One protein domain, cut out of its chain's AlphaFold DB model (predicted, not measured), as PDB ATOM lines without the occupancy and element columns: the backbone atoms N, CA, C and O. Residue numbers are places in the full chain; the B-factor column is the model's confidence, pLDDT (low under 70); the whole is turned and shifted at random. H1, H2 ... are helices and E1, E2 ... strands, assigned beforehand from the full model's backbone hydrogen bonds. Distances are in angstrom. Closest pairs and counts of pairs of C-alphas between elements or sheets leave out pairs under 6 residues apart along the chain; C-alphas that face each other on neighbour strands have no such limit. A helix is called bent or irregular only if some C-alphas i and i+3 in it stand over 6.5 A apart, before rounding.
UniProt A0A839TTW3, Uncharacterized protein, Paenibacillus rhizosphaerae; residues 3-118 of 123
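AT A GLANCE: This is residues 3 to 118 of the 123 residues of an uncharacterized protein of Paenibacillus rhizosphaerae (UniProt A0A839TTW3). A small sandwich of two three-stranded sheets, E4 E1 E6 and E3 E2 E5, makes one end of a rod, and a cluster of three helices, H1, H2 and H3, makes the other end. The helices are off both sheets, joined to the sandwich by residues 9 to 14 and 46 to 50, while the long loop of residues 77 to 96 runs from E4 of one sheet to E5 of the other. The printed part has 116 residues, with three named helices and six named strands in the order E1 H1 H2 H3 E2 E3 E4 E5 E6; both sheets are antiparallel and the class is mixed, helices and strands. The whole is loose, with a radius of gyration of the C-alphas of 18.4 A and spans of 56 by 26 by 20 A.

IN THESE COORDINATES: E1, residues 3 to 8, begins at C-alpha 3 (59.393, 169.393, 24.773) and is 17.0 A long. H1, residues 15 to 29, is 20.8 A long and begins at C-alpha 15 (27.718, 159.870, 29.393). H2 is residues 32 to 40 and H3 residues 42 to 45. E2, residues 51 to 58, is 23.7 A long; E3 is residues 61 to 66 and E4 residues 72 to 76. E5, residues 97 to 104, is 21.3 A long. E6, residues 111 to 117, is 20.5 A long and ends at C-alpha 117 (63.312, 174.817, 23.837).

HOW THE PARTS SIT: E1 is the inner strand of its sheet, antiparallel to E6, with N 4 and O 115 2.9 A apart, and to E4, with N 5 and O 73 2.9 A apart, within hydrogen-bond range. H1 and H2 form a helical hairpin: they touch, H1 with residues 23 to 27 alone, at a shallow tilt of 14 degrees, opposite ways, and their closest C-alphas are those of Glu 23 and Lys 39, 6.2 A apart. H1 touches H3 with residues 19 to 23 alone; the closest C-alphas are those of Ile 22 and Trp 42, 6.7 A apart. H2 is irregular, with C-alphas 33 and 36 7.4 A apart. Every O i to N i+4 pair is within hydrogen-bond range in H1 and 3 of 5 are in H2; H3 is too short for such a pair. E2, the inner strand of the other sheet, forms a hairpin with E3, with N 58 and O 61 2.8 A apart, and is antiparallel to E5, with N 53 and O 101 3.0 A apart. The two sheets face each other 10.6 A centre to centre, their strands at 26 degrees.

THE WHOLE: The two C-alphas farthest apart, those of Glu 33 and Ala 93, are 56.9 A apart. The printed part has no cut. The link from E4 to E5, 20 residues, is long. The mean pLDDT of the printed part is 96.2, and no printed residue is under 70.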
ATOM      1  N   ILE A   3      60.727 169.238  25.350       96.88
ATOM      2  CA  ILE A   3      59.393 169.393  24.773       96.88
ATOM      3  C   ILE A   3      58.388 169.207  25.901       96.88
ATOM      4  O   ILE A   3      58.254 168.098  26.418       96.88
ATOM      5  N   ASP A   4      57.665 170.270  26.221       98.00
ATOM      6  CA  ASP A   4      56.506 170.205  27.098       98.00
ATOM      7  C   ASP A   4      55.249 170.273  26.252       98.00
ATOM      8  O   ASP A   4      54.989 171.246  25.540       98.00
ATOM      9  N   PHE A   5      54.474 169.203  26.321       98.19
ATOM     10  CA  PHE A   5      53.237 169.050  25.587       98.19
ATOM     11  C   PHE A   5      52.118 168.723  26.559       98.19
ATOM     12  O   PHE A   5      52.253 167.831  27.399       98.19
ATOM     13  N   SER A   6      50.989 169.408  26.422       98.50
ATOM     14  CA  SER A   6      49.780 169.015  27.122       98.50
ATOM     15  C   SER A   6      48.518 169.215  26.302       98.50
ATOM     16  O   SER A   6      48.490 170.032  25.383       98.50
ATOM     17  N   TYR A   7      47.458 168.475  26.628       98.62
ATOM     18  CA  TYR A   7      46.129 168.708  26.074       98.62
ATOM     19  C   TYR A   7      45.009 168.404  27.061       98.62
ATOM     20  O   TYR A   7      45.112 167.535  27.925       98.62
ATOM     21  N   SER A   8      43.891 169.106  26.909       98.31
ATOM     22  CA  SER A   8      42.705 168.911  27.734       98.31
ATOM     23  C   SER A   8      41.423 169.250  26.964       98.31
ATOM     24  O   SER A   8      41.475 169.990  25.981       98.31
ATOM     25  N   PRO A   9      40.265 168.705  27.373       98.06
ATOM     26  CA  PRO A   9      40.086 167.632  28.355       98.06
ATOM     27  C   PRO A   9      40.621 166.275  27.858       98.06
ATOM     28  O   PRO A   9      40.713 166.027  26.658       98.06
ATOM     29  N   LYS A  10      40.975 165.375  28.786       97.88
ATOM     30  CA  LYS A  10      41.420 164.005  28.461       97.88
ATOM     31  C   LYS A  10      40.255 163.038  28.262       97.88
ATOM     32  O   LYS A  10      40.300 162.216  27.356       97.88
ATOM     33  N   ASN A  11      39.241 163.122  29.117       98.12
ATOM     34  CA  ASN A  11      38.105 162.204  29.134       98.12
ATOM     35  C   ASN A  11      36.836 162.938  28.699       98.12
ATOM     36  O   ASN A  11      36.627 164.091  29.084       98.12
ATOM     37  N   LEU A  12      35.972 162.248  27.961       98.31
ATOM     38  CA  LEU A  12      34.603 162.691  27.739       98.31
ATOM     39  C   LEU A  12      33.774 162.417  28.999       98.31
ATOM     40  O   LEU A  12      33.656 161.269  29.417       98.31
ATOM     41  N   GLN A  13      33.218 163.473  29.594       97.38
ATOM     42  CA  GLN A  13      32.399 163.373  30.810       97.38
ATOM     43  C   GLN A  13      30.899 163.219  30.514       97.38
ATOM     44  O   GLN A  13      30.148 162.761  31.369       97.38
ATOM     45  N   ASP A  14      30.452 163.589  29.310       97.88
ATOM     46  CA  ASP A  14      29.060 163.425  28.891       97.88
ATOM     47  C   ASP A  14      28.773 161.948  28.587       97.88
ATOM     48  O   ASP A  14      29.175 161.417  27.548       97.88
ATOM     49  N   GLY A  15      28.076 161.283  29.510       96.88
ATOM     50  CA  GLY A  15      27.718 159.870  29.393       96.88
ATOM     51  C   GLY A  15      26.737 159.569  28.257       96.88
ATOM     52  O   GLY A  15      26.823 158.494  27.663       96.88
ATOM     53  N   VAL A  16      25.848 160.508  27.908       97.50
ATOM     54  CA  VAL A  16      24.913 160.336  26.784       97.50
ATOM     55  C   VAL A  16      25.700 160.360  25.480       97.50
ATOM     56  O   VAL A  16      25.596 159.429  24.682       97.50
ATOM     57  N   LYS A  17      26.563 161.368  25.305       97.88
ATOM     58  CA  LYS A  17      27.443 161.459  24.136       97.88
ATOM     59  C   LYS A  17      28.392 160.263  24.049       97.88
ATOM     60  O   LYS A  17      28.587 159.720  22.963       97.88
ATOM     61  N   ALA A  18      28.958 159.824  25.175       98.25
ATOM     62  CA  ALA A  18      29.853 158.673  25.210       98.25
ATOM     63  C   ALA A  18      29.149 157.394  24.747       98.25
ATOM     64  O   ALA A  18      29.673 156.697  23.879       98.25
ATOM     65  N   ARG A  19      27.940 157.128  25.259       98.25
ATOM     66  CA  ARG A  19      27.121 155.995  24.827       98.25
ATOM     67  C   ARG A  19      26.842 156.041  23.329       98.25
ATOM     68  O   ARG A  19      27.078 155.051  22.647       98.25
ATOM     69  N   THR A  20      26.406 157.190  22.810       98.06
ATOM     70  CA  THR A  20      26.134 157.355  21.375       98.06
ATOM     71  C   THR A  20      27.368 157.061  20.520       98.06
ATOM     72  O   THR A  20      27.263 156.334  19.537       98.06
ATOM     73  N   LEU A  21      28.542 157.579  20.893       98.06
ATOM     74  CA  LEU A  21      29.788 157.324  20.161       98.06
ATOM     75  C   LEU A  21      30.211 155.848  20.224       98.06
ATOM     76  O   LEU A  21      30.682 155.306  19.224       98.06
ATOM     77  N   ILE A  22      30.035 155.190  21.375       98.25
ATOM     78  CA  ILE A  22      30.331 153.759  21.537       98.25
ATOM     79  C   ILE A  22      29.400 152.929  20.657       98.25
ATOM     80  O   ILE A  22      29.884 152.131  19.861       98.25
ATOM     81  N   GLU A  23      28.087 153.144  20.744       97.75
ATOM     82  CA  GLU A  23      27.102 152.411  19.942       97.75
ATOM     83  C   GLU A  23      27.361 152.586  18.436       97.75
ATOM     84  O   GLU A  23      27.374 151.591  17.718       97.75
ATOM     85  N   GLN A  24      27.692 153.799  17.973       97.31
ATOM     86  CA  GLN A  24      28.090 154.054  16.579       97.31
ATOM     87  C   GLN A  24      29.360 153.296  16.166       97.31
ATOM     88  O   GLN A  24      29.467 152.817  15.036       97.31
ATOM     89  N   GLY A  25      30.343 153.194  17.064       96.75
ATOM     90  CA  GLY A  25      31.547 152.398  16.837       96.75
ATOM     91  C   GLY A  25      31.228 150.907  16.721       96.75
ATOM     92  O   GLY A  25      31.698 150.248  15.794       96.75
ATOM     93  N   LEU A  26      30.391 150.388  17.619       97.44
ATOM     94  CA  LEU A  26      29.939 148.996  17.598       97.44
ATOM     95  C   LEU A  26      29.126 148.684  16.334       97.44
ATOM     96  O   LEU A  26      29.336 147.644  15.718       97.44
ATOM     97  N   ASP A  27      28.264 149.605  15.898       97.06
ATOM     98  CA  ASP A  27      27.505 149.478  14.649       97.06
ATOM     99  C   ASP A  27      28.411 149.348  13.422       97.06
ATOM    100  O   ASP A  27      28.076 148.653  12.467       97.06
ATOM    101  N   ARG A  28      29.567 150.016  13.443       96.75
ATOM    102  CA  ARG A  28      30.480 150.073  12.302       96.75
ATOM    103  C   ARG A  28      31.492 148.931  12.256       96.75
ATOM    104  O   ARG A  28      31.904 148.549  11.163       96.75
ATOM    105  N   TYR A  29      31.956 148.468  13.412       95.88
ATOM    106  CA  TYR A  29      33.142 147.609  13.501       95.88
ATOM    107  C   TYR A  29      32.888 146.246  14.145       95.88
ATOM    108  O   TYR A  29      33.793 145.416  14.139       95.88
ATOM    109  N   VAL A  30      31.703 146.009  14.714       95.81
ATOM    110  CA  VAL A  30      31.341 144.710  15.291       95.81
ATOM    111  C   VAL A  30      30.366 143.988  14.366       95.81
ATOM    112  O   VAL A  30      29.390 144.579  13.893       95.81
ATOM    113  N   GLU A  31      30.649 142.705  14.136       96.06
ATOM    114  CA  GLU A  31      29.814 141.789  13.353       96.06
ATOM    115  C   GLU A  31      28.383 141.727  13.899       96.06
ATOM    116  O   GLU A  31      28.156 141.834  15.112       96.06
ATOM    117  N   ASP A  32      27.414 141.546  13.000       94.62
ATOM    118  CA  ASP A  32      25.983 141.625  13.314       94.62
ATOM    119  C   ASP A  32      25.586 140.668  14.452       94.62
ATOM    120  O   ASP A  32      24.821 141.055  15.338       94.62
ATOM    121  N   GLU A  33      26.146 139.452  14.495       95.12
ATOM    122  CA  GLU A  33      25.811 138.444  15.510       95.12
ATOM    123  C   GLU A  33      26.281 138.814  16.926       95.12
ATOM    124  O   GLU A  33      25.709 138.341  17.909       95.12
ATOM    125  N   LEU A  34      27.318 139.650  17.052       95.25
ATOM    126  CA  LEU A  34      27.918 140.038  18.337       95.25
ATOM    127  C   LEU A  34      27.492 141.435  18.803       95.25
ATOM    128  O   LEU A  34      27.710 141.802  19.962       95.25
ATOM    129  N   ARG A  35      26.884 142.228  17.917       95.56
ATOM    130  CA  ARG A  35      26.613 143.649  18.143       95.56
ATOM    131  C   ARG A  35      25.680 143.908  19.317       95.56
ATOM    132  O   ARG A  35      25.992 144.752  20.153       95.56
ATOM    133  N   GLU A  36      24.568 143.185  19.414       95.06
ATOM    134  CA  GLU A  36      23.600 143.390  20.502       95.06
ATOM    135  C   GLU A  36      24.206 143.050  21.868       95.06
ATOM    136  O   GLU A  36      24.036 143.796  22.835       95.06
ATOM    137  N   GLN A  37      25.010 141.984  21.940       95.31
ATOM    138  CA  GLN A  37      25.756 141.659  23.152       95.31
ATOM    139  C   GLN A  37      26.756 142.768  23.500       95.31
ATOM    140  O   GLN A  37      26.812 143.200  24.653       95.31
ATOM    141  N   ALA A  38      27.517 143.267  22.524       95.00
ATOM    142  CA  ALA A  38      28.480 144.339  22.754       95.00
ATOM    143  C   ALA A  38      27.799 145.639  23.220       95.00
ATOM    144  O   ALA A  38      28.273 146.274  24.162       95.00
ATOM    145  N   LYS A  39      26.650 145.997  22.629       96.44
ATOM    146  CA  LYS A  39      25.839 147.154  23.044       96.44
ATOM    147  C   LYS A  39      25.258 146.990  24.443       96.44
ATOM    148  O   LYS A  39      25.195 147.960  25.190       96.44
ATOM    149  N   SER A  40      24.871 145.774  24.829       96.38
ATOM    150  CA  SER A  40      24.370 145.508  26.184       96.38
ATOM    151  C   SER A  40      25.429 145.715  27.274       96.38
ATOM    152  O   SER A  40      25.074 145.932  28.427       96.38
ATOM    153  N   ASN A  41      26.716 145.674  26.906       96.25
ATOM    154  CA  ASN A  41      27.863 145.874  27.793       96.25
ATOM    155  C   ASN A  41      28.691 147.112  27.394       96.25
ATOM    156  O   ASN A  41      29.923 147.125  27.511       96.25
ATOM    157  N   TRP A  42      28.034 148.147  26.866       96.62
ATOM    158  CA  TRP A  42      28.710 149.321  26.313       96.62
ATOM    159  C   TRP A  42      29.535 150.090  27.366       96.62
ATOM    160  O   TRP A  42      30.553 150.695  27.028       96.62
ATOM    161  N   GLU A  43      29.158 150.043  28.648       97.44
ATOM    162  CA  GLU A  43      29.887 150.716  29.730       97.44
ATOM    163  C   GLU A  43      31.325 150.195  29.883       97.44
ATOM    164  O   GLU A  43      32.192 150.920  30.370       97.44
ATOM    165  N   SER A  44      31.611 148.968  29.428       96.75
ATOM    166  CA  SER A  44      32.960 148.386  29.464       96.75
ATOM    167  C   SER A  44      33.975 149.116  28.573       96.75
ATOM    168  O   SER A  44      35.181 148.967  28.771       96.75
ATOM    169  N   TYR A  45      33.504 149.944  27.633       96.12
ATOM    170  CA  TYR A  45      34.339 150.780  26.767       96.12
ATOM    171  C   TYR A  45      34.620 152.174  27.360       96.12
ATOM    172  O   TYR A  45      35.301 152.988  26.732       96.12
ATOM    173  N   LEU A  46      34.110 152.475  28.559       97.25
ATOM    174  CA  LEU A  46      34.373 153.733  29.253       97.25
ATOM    175  C   LEU A  46      35.702 153.715  30.035       97.25
ATOM    176  O   LEU A  46      36.155 152.668  30.494       97.25
ATOM    177  N   PRO A  47      36.310 154.895  30.273       96.94
ATOM    178  CA  PRO A  47      35.934 156.192  29.708       96.94
ATOM    179  C   PRO A  47      36.448 156.350  28.271       96.94
ATOM    180  O   PRO A  47      37.567 155.937  27.958       96.94
ATOM    181  N   LEU A  48      35.678 157.043  27.424       97.94
ATOM    182  CA  LEU A  48      36.195 157.527  26.144       97.94
ATOM    183  C   LEU A  48      37.175 158.678  26.371       97.94
ATOM    184  O   LEU A  48      36.934 159.574  27.188       97.94
ATOM    185  N   LYS A  49      38.281 158.658  25.625       97.88
ATOM    186  CA  LYS A  49      39.393 159.590  25.808       97.88
ATOM    187  C   LYS A  49      39.740 160.287  24.505       97.88
ATOM    188  O   LYS A  49      39.819 159.645  23.461       97.88
ATOM    189  N   ASN A  50      40.060 161.572  24.601       98.50
ATOM    190  CA  ASN A  50      40.884 162.209  23.586       98.50
ATOM    191  C   ASN A  50      42.271 161.561  23.608       98.50
ATOM    192  O   ASN A  50      42.792 161.195  24.673       98.50
ATOM    193  N   LEU A  51      42.882 161.420  22.439       97.81
ATOM    194  CA  LEU A  51      44.234 160.901  22.306       97.81
ATOM    195  C   LEU A  51      44.982 161.700  21.248       97.81
ATOM    196  O   LEU A  51      44.722 161.567  20.053       97.81
ATOM    197  N   ILE A  52      45.928 162.500  21.728       98.00
ATOM    198  CA  ILE A  52      46.901 163.210  20.909       98.00
ATOM    199  C   ILE A  52      48.282 162.696  21.309       98.00
ATOM    200  O   ILE A  52      48.606 162.638  22.498       98.00
ATOM    201  N   THR A  53      49.070 162.284  20.326       96.94
ATOM    202  CA  THR A  53      50.456 161.826  20.495       96.94
ATOM    203  C   THR A  53      51.387 162.743  19.711       96.94
ATOM    204  O   THR A  53      50.921 163.504  18.859       96.94
ATOM    205  N   LEU A  54      52.695 162.689  19.984       96.56
ATOM    206  CA  LEU A  54      53.667 163.387  19.146       96.56
ATOM    207  C   LEU A  54      54.745 162.476  18.576       96.56
ATOM    208  O   LEU A  54      55.109 161.443  19.145       96.56
ATOM    209  N   SER A  55      55.313 162.957  17.481       97.50
ATOM    210  CA  SER A  55      56.565 162.481  16.912       97.50
ATOM    211  C   SER A  55      57.496 163.643  16.607       97.50
ATOM    212  O   SER A  55      57.062 164.795  16.510       97.50
ATOM    213  N   VAL A  56      58.784 163.329  16.510       97.44
ATOM    214  CA  VAL A  56      59.841 164.296  16.236       97.44
ATOM    215  C   VAL A  56      60.639 163.814  15.038       97.44
ATOM    216  O   VAL A  56      61.078 162.665  15.012       97.44
ATOM    217  N   ASP A  57      60.876 164.709  14.092       97.50
ATOM    218  CA  ASP A  57      61.796 164.521  12.977       97.50
ATOM    219  C   ASP A  57      62.885 165.598  13.053       97.50
ATOM    220  O   ASP A  57      62.606 166.777  13.298       97.50
ATOM    221  N   ASP A  58      64.134 165.181  12.876       96.06
ATOM    222  CA  ASP A  58      65.284 166.069  12.739       96.06
ATOM    223  C   ASP A  58      65.587 166.339  11.249       96.06
ATOM    224  O   ASP A  58      64.925 165.776  10.373       96.06
ATOM    225  N   PRO A  59      66.587 167.182  10.924       96.25
ATOM    226  CA  PRO A  59      66.925 167.502   9.535       96.25
ATOM    227  C   PRO A  59      67.294 166.289   8.665       96.25
ATOM    228  O   PRO A  59      67.294 166.388   7.440       96.25
ATOM    229  N   THR A  60      67.653 165.166   9.286       94.44
ATOM    230  CA  THR A  60      68.110 163.936   8.630       94.44
ATOM    231  C   THR A  60      67.084 162.811   8.669       94.44
ATOM    232  O   THR A  60      67.228 161.842   7.922       94.44
ATOM    233  N   GLY A  61      66.033 162.934   9.482       94.75
ATOM    234  CA  GLY A  61      64.911 162.010   9.492       94.75
ATOM    235  C   GLY A  61      64.286 161.801  10.867       94.75
ATOM    236  O   GLY A  61      64.379 162.623  11.775       94.75
ATOM    237  N   HIS A  62      63.609 160.666  11.006       96.94
ATOM    238  CA  HIS A  62      62.752 160.388  12.148       96.94
ATOM    239  C   HIS A  62      63.528 160.157  13.447       96.94
ATOM    240  O   HIS A  62      64.418 159.309  13.518       96.94
ATOM    241  N   ARG A  63      63.134 160.869  14.508       96.31
ATOM    242  CA  ARG A  63      63.682 160.742  15.869       96.31
ATOM    243  C   ARG A  63      62.782 159.994  16.825       96.31
ATOM    244  O   ARG A  63      63.146 159.844  17.989       96.31
ATOM    245  N   GLY A  64      61.668 159.471  16.339       96.69
ATOM    246  CA  GLY A  64      60.791 158.603  17.098       96.69
ATOM    247  C   GLY A  64      59.455 159.252  17.421       96.69
ATOM    248  O   GLY A  64      59.202 160.433  17.164       96.69
ATOM    249  N   ALA A  65      58.598 158.437  18.018       95.62
ATOM    250  CA  ALA A  65      57.250 158.806  18.386       95.62
ATOM    251  C   ALA A  65      57.012 158.487  19.862       95.62
ATOM    252  O   ALA A  65      57.064 157.337  20.307       95.62
ATOM    253  N   ALA A  66      56.720 159.526  20.636       91.38
ATOM    254  CA  ALA A  66      56.320 159.397  22.025       91.38
ATOM    255  C   ALA A  66      54.803 159.158  22.072       91.38
ATOM    256  O   ALA A  66      54.008 160.052  22.361       91.38
ATOM    257  N   HIS A  67      54.394 157.925  21.762       89.62
ATOM    258  CA  HIS A  67      52.997 157.474  21.793       89.62
ATOM    259  C   HIS A  67      52.495 157.286  23.230       89.62
ATOM    260  O   HIS A  67      52.236 156.172  23.686       89.62
ATOM    261  N   ARG A  68      52.395 158.386  23.978       92.94
ATOM    262  CA  ARG A  68      51.947 158.368  25.370       92.94
ATOM    263  C   ARG A  68      50.459 158.660  25.460       92.94
ATOM    264  O   ARG A  68      49.933 159.540  24.784       92.94
ATOM    265  N   HIS A  69      49.790 157.921  26.341       93.50
ATOM    266  CA  HIS A  69      48.399 158.193  26.680       93.50
ATOM    267  C   HIS A  69      48.248 159.395  27.609       93.50
ATOM    268  O   HIS A  69      47.174 160.000  27.601       93.50
ATOM    269  N   ASP A  70      49.271 159.728  28.396       96.38
ATOM    270  CA  ASP A  70      49.184 160.824  29.355       96.38
ATOM    271  C   ASP A  70      48.975 162.164  28.632       96.38
ATOM    272  O   ASP A  70      49.643 162.440  27.626       96.38
ATOM    273  N   PRO A  71      48.012 162.982  29.095       96.88
ATOM    274  CA  PRO A  71      47.719 164.277  28.501       96.88
ATOM    275  C   PRO A  71      48.763 165.340  28.819       96.88
ATOM    276  O   PRO A  71      48.700 166.392  28.210       96.88
ATOM    277  N   GLU A  72      49.678 165.091  29.754       98.19
ATOM    278  CA  GLU A  72      50.794 165.967  30.109       98.19
ATOM    279  C   GLU A  72      52.091 165.191  29.895       98.19
ATOM    280  O   GLU A  72      52.247 164.065  30.373       98.19
ATOM    281  N   GLN A  73      53.001 165.758  29.108       96.69
ATOM    282  CA  GLN A  73      54.208 165.085  28.660       96.69
ATOM    283  C   GLN A  73      55.386 166.049  28.730       96.69
ATOM    284  O   GLN A  73      55.416 167.054  28.026       96.69
ATOM    285  N   HIS A  74      56.371 165.678  29.542       97.12
ATOM    286  CA  HIS A  74      57.672 166.331  29.620       97.12
ATOM    287  C   HIS A  74      58.691 165.413  28.957       97.12
ATOM    288  O   HIS A  74      58.989 164.328  29.470       97.12
ATOM    289  N   LEU A  75      59.169 165.798  27.777       96.44
ATOM    290  CA  LEU A  75      60.034 164.963  26.956       96.44
ATOM    291  C   LEU A  75      61.406 165.593  26.790       96.44
ATOM    292  O   LEU A  75      61.560 166.793  26.571       96.44
ATOM    293  N   LEU A  76      62.408 164.729  26.841       95.88
ATOM    294  CA  LEU A  76      63.804 165.076  26.657       95.88
ATOM    295  C   LEU A  76      64.337 164.400  25.398       95.88
ATOM    296  O   LEU A  76      64.145 163.201  25.192       95.88
ATOM    297  N   LEU A  77      65.048 165.169  24.580       94.94
ATOM    298  CA  LEU A  77      65.851 164.669  23.475       94.94
ATOM    299  C   LEU A  77      67.221 165.342  23.510       94.94
ATOM    300  O   LEU A  77      67.332 166.555  23.310       94.94
ATOM    301  N   SER A  78      68.268 164.566  23.770       93.12
ATOM    302  CA  SER A  78      69.650 165.038  23.777       93.12
ATOM    303  C   SER A  78      70.582 164.049  23.071       93.12
ATOM    304  O   SER A  78      70.166 162.996  22.573       93.12
ATOM    305  N   GLY A  79      71.868 164.400  23.009       92.31
ATOM    306  CA  GLY A  79      72.906 163.498  22.514       92.31
ATOM    307  C   GLY A  79      73.123 162.274  23.408       92.31
ATOM    308  O   GLY A  79      73.419 161.193  22.901       92.31
ATOM    309  N   LEU A  80      72.951 162.425  24.723       92.50
ATOM    310  CA  LEU A  80      73.289 161.401  25.717       92.50
ATOM    311  C   LEU A  80      72.086 160.545  26.115       92.50
ATOM    312  O   LEU A  80      72.221 159.331  26.310       92.50
ATOM    313  N   GLU A  81      70.915 161.166  26.182       94.12
ATOM    314  CA  GLU A  81      69.687 160.558  26.669       94.12
ATOM    315  C   GLU A  81      68.461 161.053  25.902       94.12
ATOM    316  O   GLU A  81      68.454 162.101  25.252       94.12
ATOM    317  N   SER A  82      67.406 160.255  25.958       96.50
ATOM    318  CA  SER A  82      66.121 160.596  25.378       96.50
ATOM    319  C   SER A  82      65.003 159.952  26.178       96.50
ATOM    320  O   SER A  82      65.162 158.889  26.780       96.50
ATOM    321  N   SER A  83      63.844 160.599  26.176       96.81
ATOM    322  CA  SER A  83      62.619 160.001  26.681       96.81
ATOM    323  C   SER A  83      62.259 158.738  25.885       96.81
ATOM    324  O   SER A  83      62.446 158.718  24.666       96.81
ATOM    325  N   PRO A  84      61.690 157.700  26.531       95.25
ATOM    326  CA  PRO A  84      61.221 156.503  25.839       95.25
ATOM    327  C   PRO A  84      60.303 156.827  24.656       95.25
ATOM    328  O   PRO A  84      59.421 157.683  24.775       95.25
ATOM    329  N   GLY A  85      60.527 156.135  23.536       95.38
ATOM    330  CA  GLY A  85      59.877 156.396  22.245       95.38
ATOM    331  C   GLY A  85      60.651 157.358  21.337       95.38
ATOM    332  O   GLY A  85      60.380 157.391  20.142       95.38
ATOM    333  N   LEU A  86      61.640 158.087  21.869       96.44
ATOM    334  CA  LEU A  86      62.533 158.955  21.104       96.44
ATOM    335  C   LEU A  86      63.960 158.397  21.069       96.44
ATOM    336  O   LEU A  86      64.436 157.789  22.031       96.44
ATOM    337  N   SER A  87      64.674 158.657  19.981       95.56
ATOM    338  CA  SER A  87      66.054 158.236  19.761       95.56
ATOM    339  C   SER A  87      67.031 159.361  20.088       95.56
ATOM    340  O   SER A  87      67.052 160.402  19.425       95.56
ATOM    341  N   LYS A  88      67.880 159.143  21.096       94.50
ATOM    342  CA  LYS A  88      69.016 160.020  21.406       94.50
ATOM    343  C   LYS A  88      70.003 160.119  20.243       94.50
ATOM    344  O   LYS A  88      70.059 159.246  19.381       94.50
ATOM    345  N   GLY A  89      70.801 161.178  20.250       91.75
ATOM    346  CA  GLY A  89      71.793 161.458  19.216       91.75
ATOM    347  C   GLY A  89      71.985 162.955  19.032       91.75
ATOM    348  O   GLY A  89      71.162 163.740  19.505       91.75
ATOM    349  N   THR A  90      73.065 163.342  18.355       91.56
ATOM    350  CA  THR A  90      73.440 164.746  18.148       91.56
ATOM    351  C   THR A  90      72.252 165.583  17.680       91.56
ATOM    352  O   THR A  90      71.522 165.185  16.769       91.56
ATOM    353  N   LEU A  91      72.060 166.738  18.320       91.25
ATOM    354  CA  LEU A  91      71.059 167.716  17.914       91.25
ATOM    355  C   LEU A  91      71.655 168.562  16.792       91.25
ATOM    356  O   LEU A  91      72.426 169.485  17.037       91.25
ATOM    357  N   GLN A  92      71.364 168.182  15.553       90.19
ATOM    358  CA  GLN A  92      71.902 168.872  14.388       90.19
ATOM    359  C   GLN A  92      71.213 170.222  14.178       90.19
ATOM    360  O   GLN A  92      70.007 170.366  14.401       90.19
ATOM    361  N   ALA A  93      71.983 171.205  13.711       92.12
ATOM    362  CA  ALA A  93      71.424 172.458  13.226       92.12
ATOM    363  C   ALA A  93      70.574 172.199  11.973       92.12
ATOM    364  O   ALA A  93      70.947 171.398  11.116       92.12
ATOM    365  N   GLY A  94      69.444 172.894  11.858       94.25
ATOM    366  CA  GLY A  94      68.532 172.763  10.725       94.25
ATOM    367  C   GLY A  94      67.071 172.796  11.152       94.25
ATOM    368  O   GLY A  94      66.749 173.191  12.273       94.25
ATOM    369  N   MET A  95      66.190 172.397  10.237       95.44
ATOM    370  CA  MET A  95      64.753 172.354  10.490       95.44
ATOM    371  C   MET A  95      64.376 171.093  11.264       95.44
ATOM    372  O   MET A  95      64.680 169.983  10.833       95.44
ATOM    373  N   TRP A  96      63.671 171.281  12.371       96.06
ATOM    374  CA  TRP A  96      63.068 170.210  13.152       96.06
ATOM    375  C   TRP A  96      61.555 170.267  12.991       96.06
ATOM    376  O   TRP A  96      60.975 171.353  12.969       96.06
ATOM    377  N   THR A  97      60.918 169.102  12.907       97.25
ATOM    378  CA  THR A  97      59.459 168.993  12.830       97.25
ATOM    379  C   THR A  97      58.946 168.252  14.052       97.25
ATOM    380  O   THR A  97      59.427 167.172  14.385       97.25
ATOM    381  N   VAL A  98      57.953 168.834  14.720       96.88
ATOM    382  CA  VAL A  98      57.169 168.146  15.747       96.88
ATOM    383  C   VAL A  98      55.754 167.986  15.224       96.88
ATOM    384  O   VAL A  98      55.065 168.974  14.972       96.88
ATOM    385  N   THR A  99      55.329 166.738  15.061       97.62
ATOM    386  CA  THR A  99      54.011 166.399  14.520       97.62
ATOM    387  C   THR A  99      53.101 165.951  15.649       97.62
ATOM    388  O   THR A  99      53.421 164.991  16.350       97.62
ATOM    389  N   LEU A 100      51.957 166.622  15.801       97.44
ATOM    390  CA  LEU A 100      50.873 166.189  16.680       97.44
ATOM    391  C   LEU A 100      49.908 165.291  15.897       97.44
ATOM    392  O   LEU A 100      49.277 165.736  14.940       97.44
ATOM    393  N   SER A 101      49.772 164.040  16.326       97.44
ATOM    394  CA  SER A 101      48.871 163.053  15.729       97.44
ATOM    395  C   SER A 101      47.603 162.928  16.568       97.44
ATOM    396  O   SER A 101      47.634 162.462  17.709       97.44
ATOM    397  N   LEU A 102      46.472 163.350  16.003       96.94
ATOM    398  CA  LEU A 102      45.166 163.319  16.660       96.94
ATOM    399  C   LEU A 102      44.485 161.980  16.357       96.94
ATOM    400  O   LEU A 102      43.789 161.837  15.355       96.94
ATOM    401  N   HIS A 103      44.696 160.988  17.219       96.44
ATOM    402  CA  HIS A 103      44.091 159.662  17.062       96.44
ATOM    403  C   HIS A 103      42.599 159.655  17.403       96.44
ATOM    404  O   HIS A 103      41.833 158.915  16.791       96.44
ATOM    405  N   ALA A 104      42.188 160.463  18.385       96.44
ATOM    406  CA  ALA A 104      40.790 160.609  18.766       96.44
ATOM    407  C   ALA A 104      40.523 161.988  19.380       96.44
ATOM    408  O   ALA A 104      41.244 162.418  20.283       96.44
ATOM    409  N   VAL A 105      39.445 162.635  18.931       97.38
ATOM    410  CA  VAL A 105      38.839 163.804  19.580       97.38
ATOM    411  C   VAL A 105      37.346 163.517  19.732       97.38
ATOM    412  O   VAL A 105      36.607 163.493  18.754       97.38
ATOM    413  N   VAL A 106      36.930 163.213  20.958       97.75
ATOM    414  CA  VAL A 106      35.576 162.753  21.321       97.75
ATOM    415  C   VAL A 106      34.801 163.791  22.140       97.75
ATOM    416  O   VAL A 106      33.581 163.695  22.289       97.75
ATOM    417  N   THR A 107      35.485 164.807  22.663       98.00
ATOM    418  CA  THR A 107      34.870 165.969  23.323       98.00
ATOM    419  C   THR A 107      34.525 167.064  22.316       98.00
ATOM    420  O   THR A 107      34.922 166.990  21.157       98.00
ATOM    421  N   ASP A 108      33.726 168.052  22.731       96.56
ATOM    422  CA  ASP A 108      33.331 169.164  21.849       96.56
ATOM    423  C   ASP A 108      34.509 170.084  21.514       96.56
ATOM    424  O   ASP A 108      34.654 170.521  20.375       96.56
ATOM    425  N   ASP A 109      35.385 170.328  22.490       96.62
ATOM    426  CA  ASP A 109      36.669 170.983  22.288       96.62
ATOM    427  C   ASP A 109      37.811 170.171  22.901       96.62
ATOM    428  O   ASP A 109      37.627 169.443  23.878       96.62
ATOM    429  N   CYS A 110      38.997 170.274  22.301       97.75
ATOM    430  CA  CYS A 110      40.250 169.786  22.862       97.75
ATOM    431  C   CYS A 110      41.350 170.796  22.532       97.75
ATOM    432  O   CYS A 110      41.592 171.118  21.369       97.75
ATOM    433  N   ARG A 111      41.979 171.339  23.569       98.25
ATOM    434  CA  ARG A 111      42.992 172.392  23.483       98.25
ATOM    435  C   ARG A 111      44.329 171.806  23.865       98.25
ATOM    436  O   ARG A 111      44.397 171.022  24.808       98.25
ATOM    437  N   TYR A 112      45.377 172.212  23.164       98.06
ATOM    438  CA  TYR A 112      46.732 171.783  23.467       98.06
ATOM    439  C   TYR A 112      47.654 172.971  23.737       98.06
ATOM    440  O   TYR A 112      47.407 174.086  23.276       98.06
ATOM    441  N   SER A 113      48.726 172.699  24.474       98.31
ATOM    442  CA  SER A 113      49.887 173.564  24.638       98.31
ATOM    443  C   SER A 113      51.125 172.784  24.215       98.31
ATOM    444  O   SER A 113      51.259 171.607  24.546       98.31
ATOM    445  N   LEU A 114      52.019 173.423  23.466       97.88
ATOM    446  CA  LEU A 114      53.294 172.849  23.054       97.88
ATOM    447  C   LEU A 114      54.378 173.910  23.211       97.88
ATOM    448  O   LEU A 114      54.311 174.969  22.586       97.88
ATOM    449  N   GLN A 115      55.373 173.613  24.033       98.00
ATOM    450  CA  GLN A 115      56.556 174.433  24.231       98.00
ATOM    451  C   GLN A 115      57.791 173.592  23.941       98.00
ATOM    452  O   GLN A 115      57.908 172.457  24.392       98.00
ATOM    453  N   ILE A 116      58.706 174.151  23.155       96.12
ATOM    454  CA  ILE A 116      59.932 173.476  22.745       96.12
ATOM    455  C   ILE A 116      61.078 174.448  22.947       96.12
ATOM    456  O   ILE A 116      61.019 175.584  22.475       96.12
ATOM    457  N   TRP A 117      62.123 174.003  23.635       94.06
ATOM    458  CA  TRP A 117      63.312 174.817  23.837       94.06
ATOM    459  C   TRP A 117      64.580 173.975  23.945       94.06
ATOM    460  O   TRP A 117      64.572 172.746  24.087       94.06
ATOM    461  N   HIS A 118      65.704 174.668  23.847       86.31
ATOM    462  CA  HIS A 118      67.033 174.124  24.037       86.31
ATOM    463  C   HIS A 118      67.724 174.937  25.129       86.31
ATOM    464  O   HIS A 118      67.763 176.160  25.042       86.31
TER     465      HIS A 118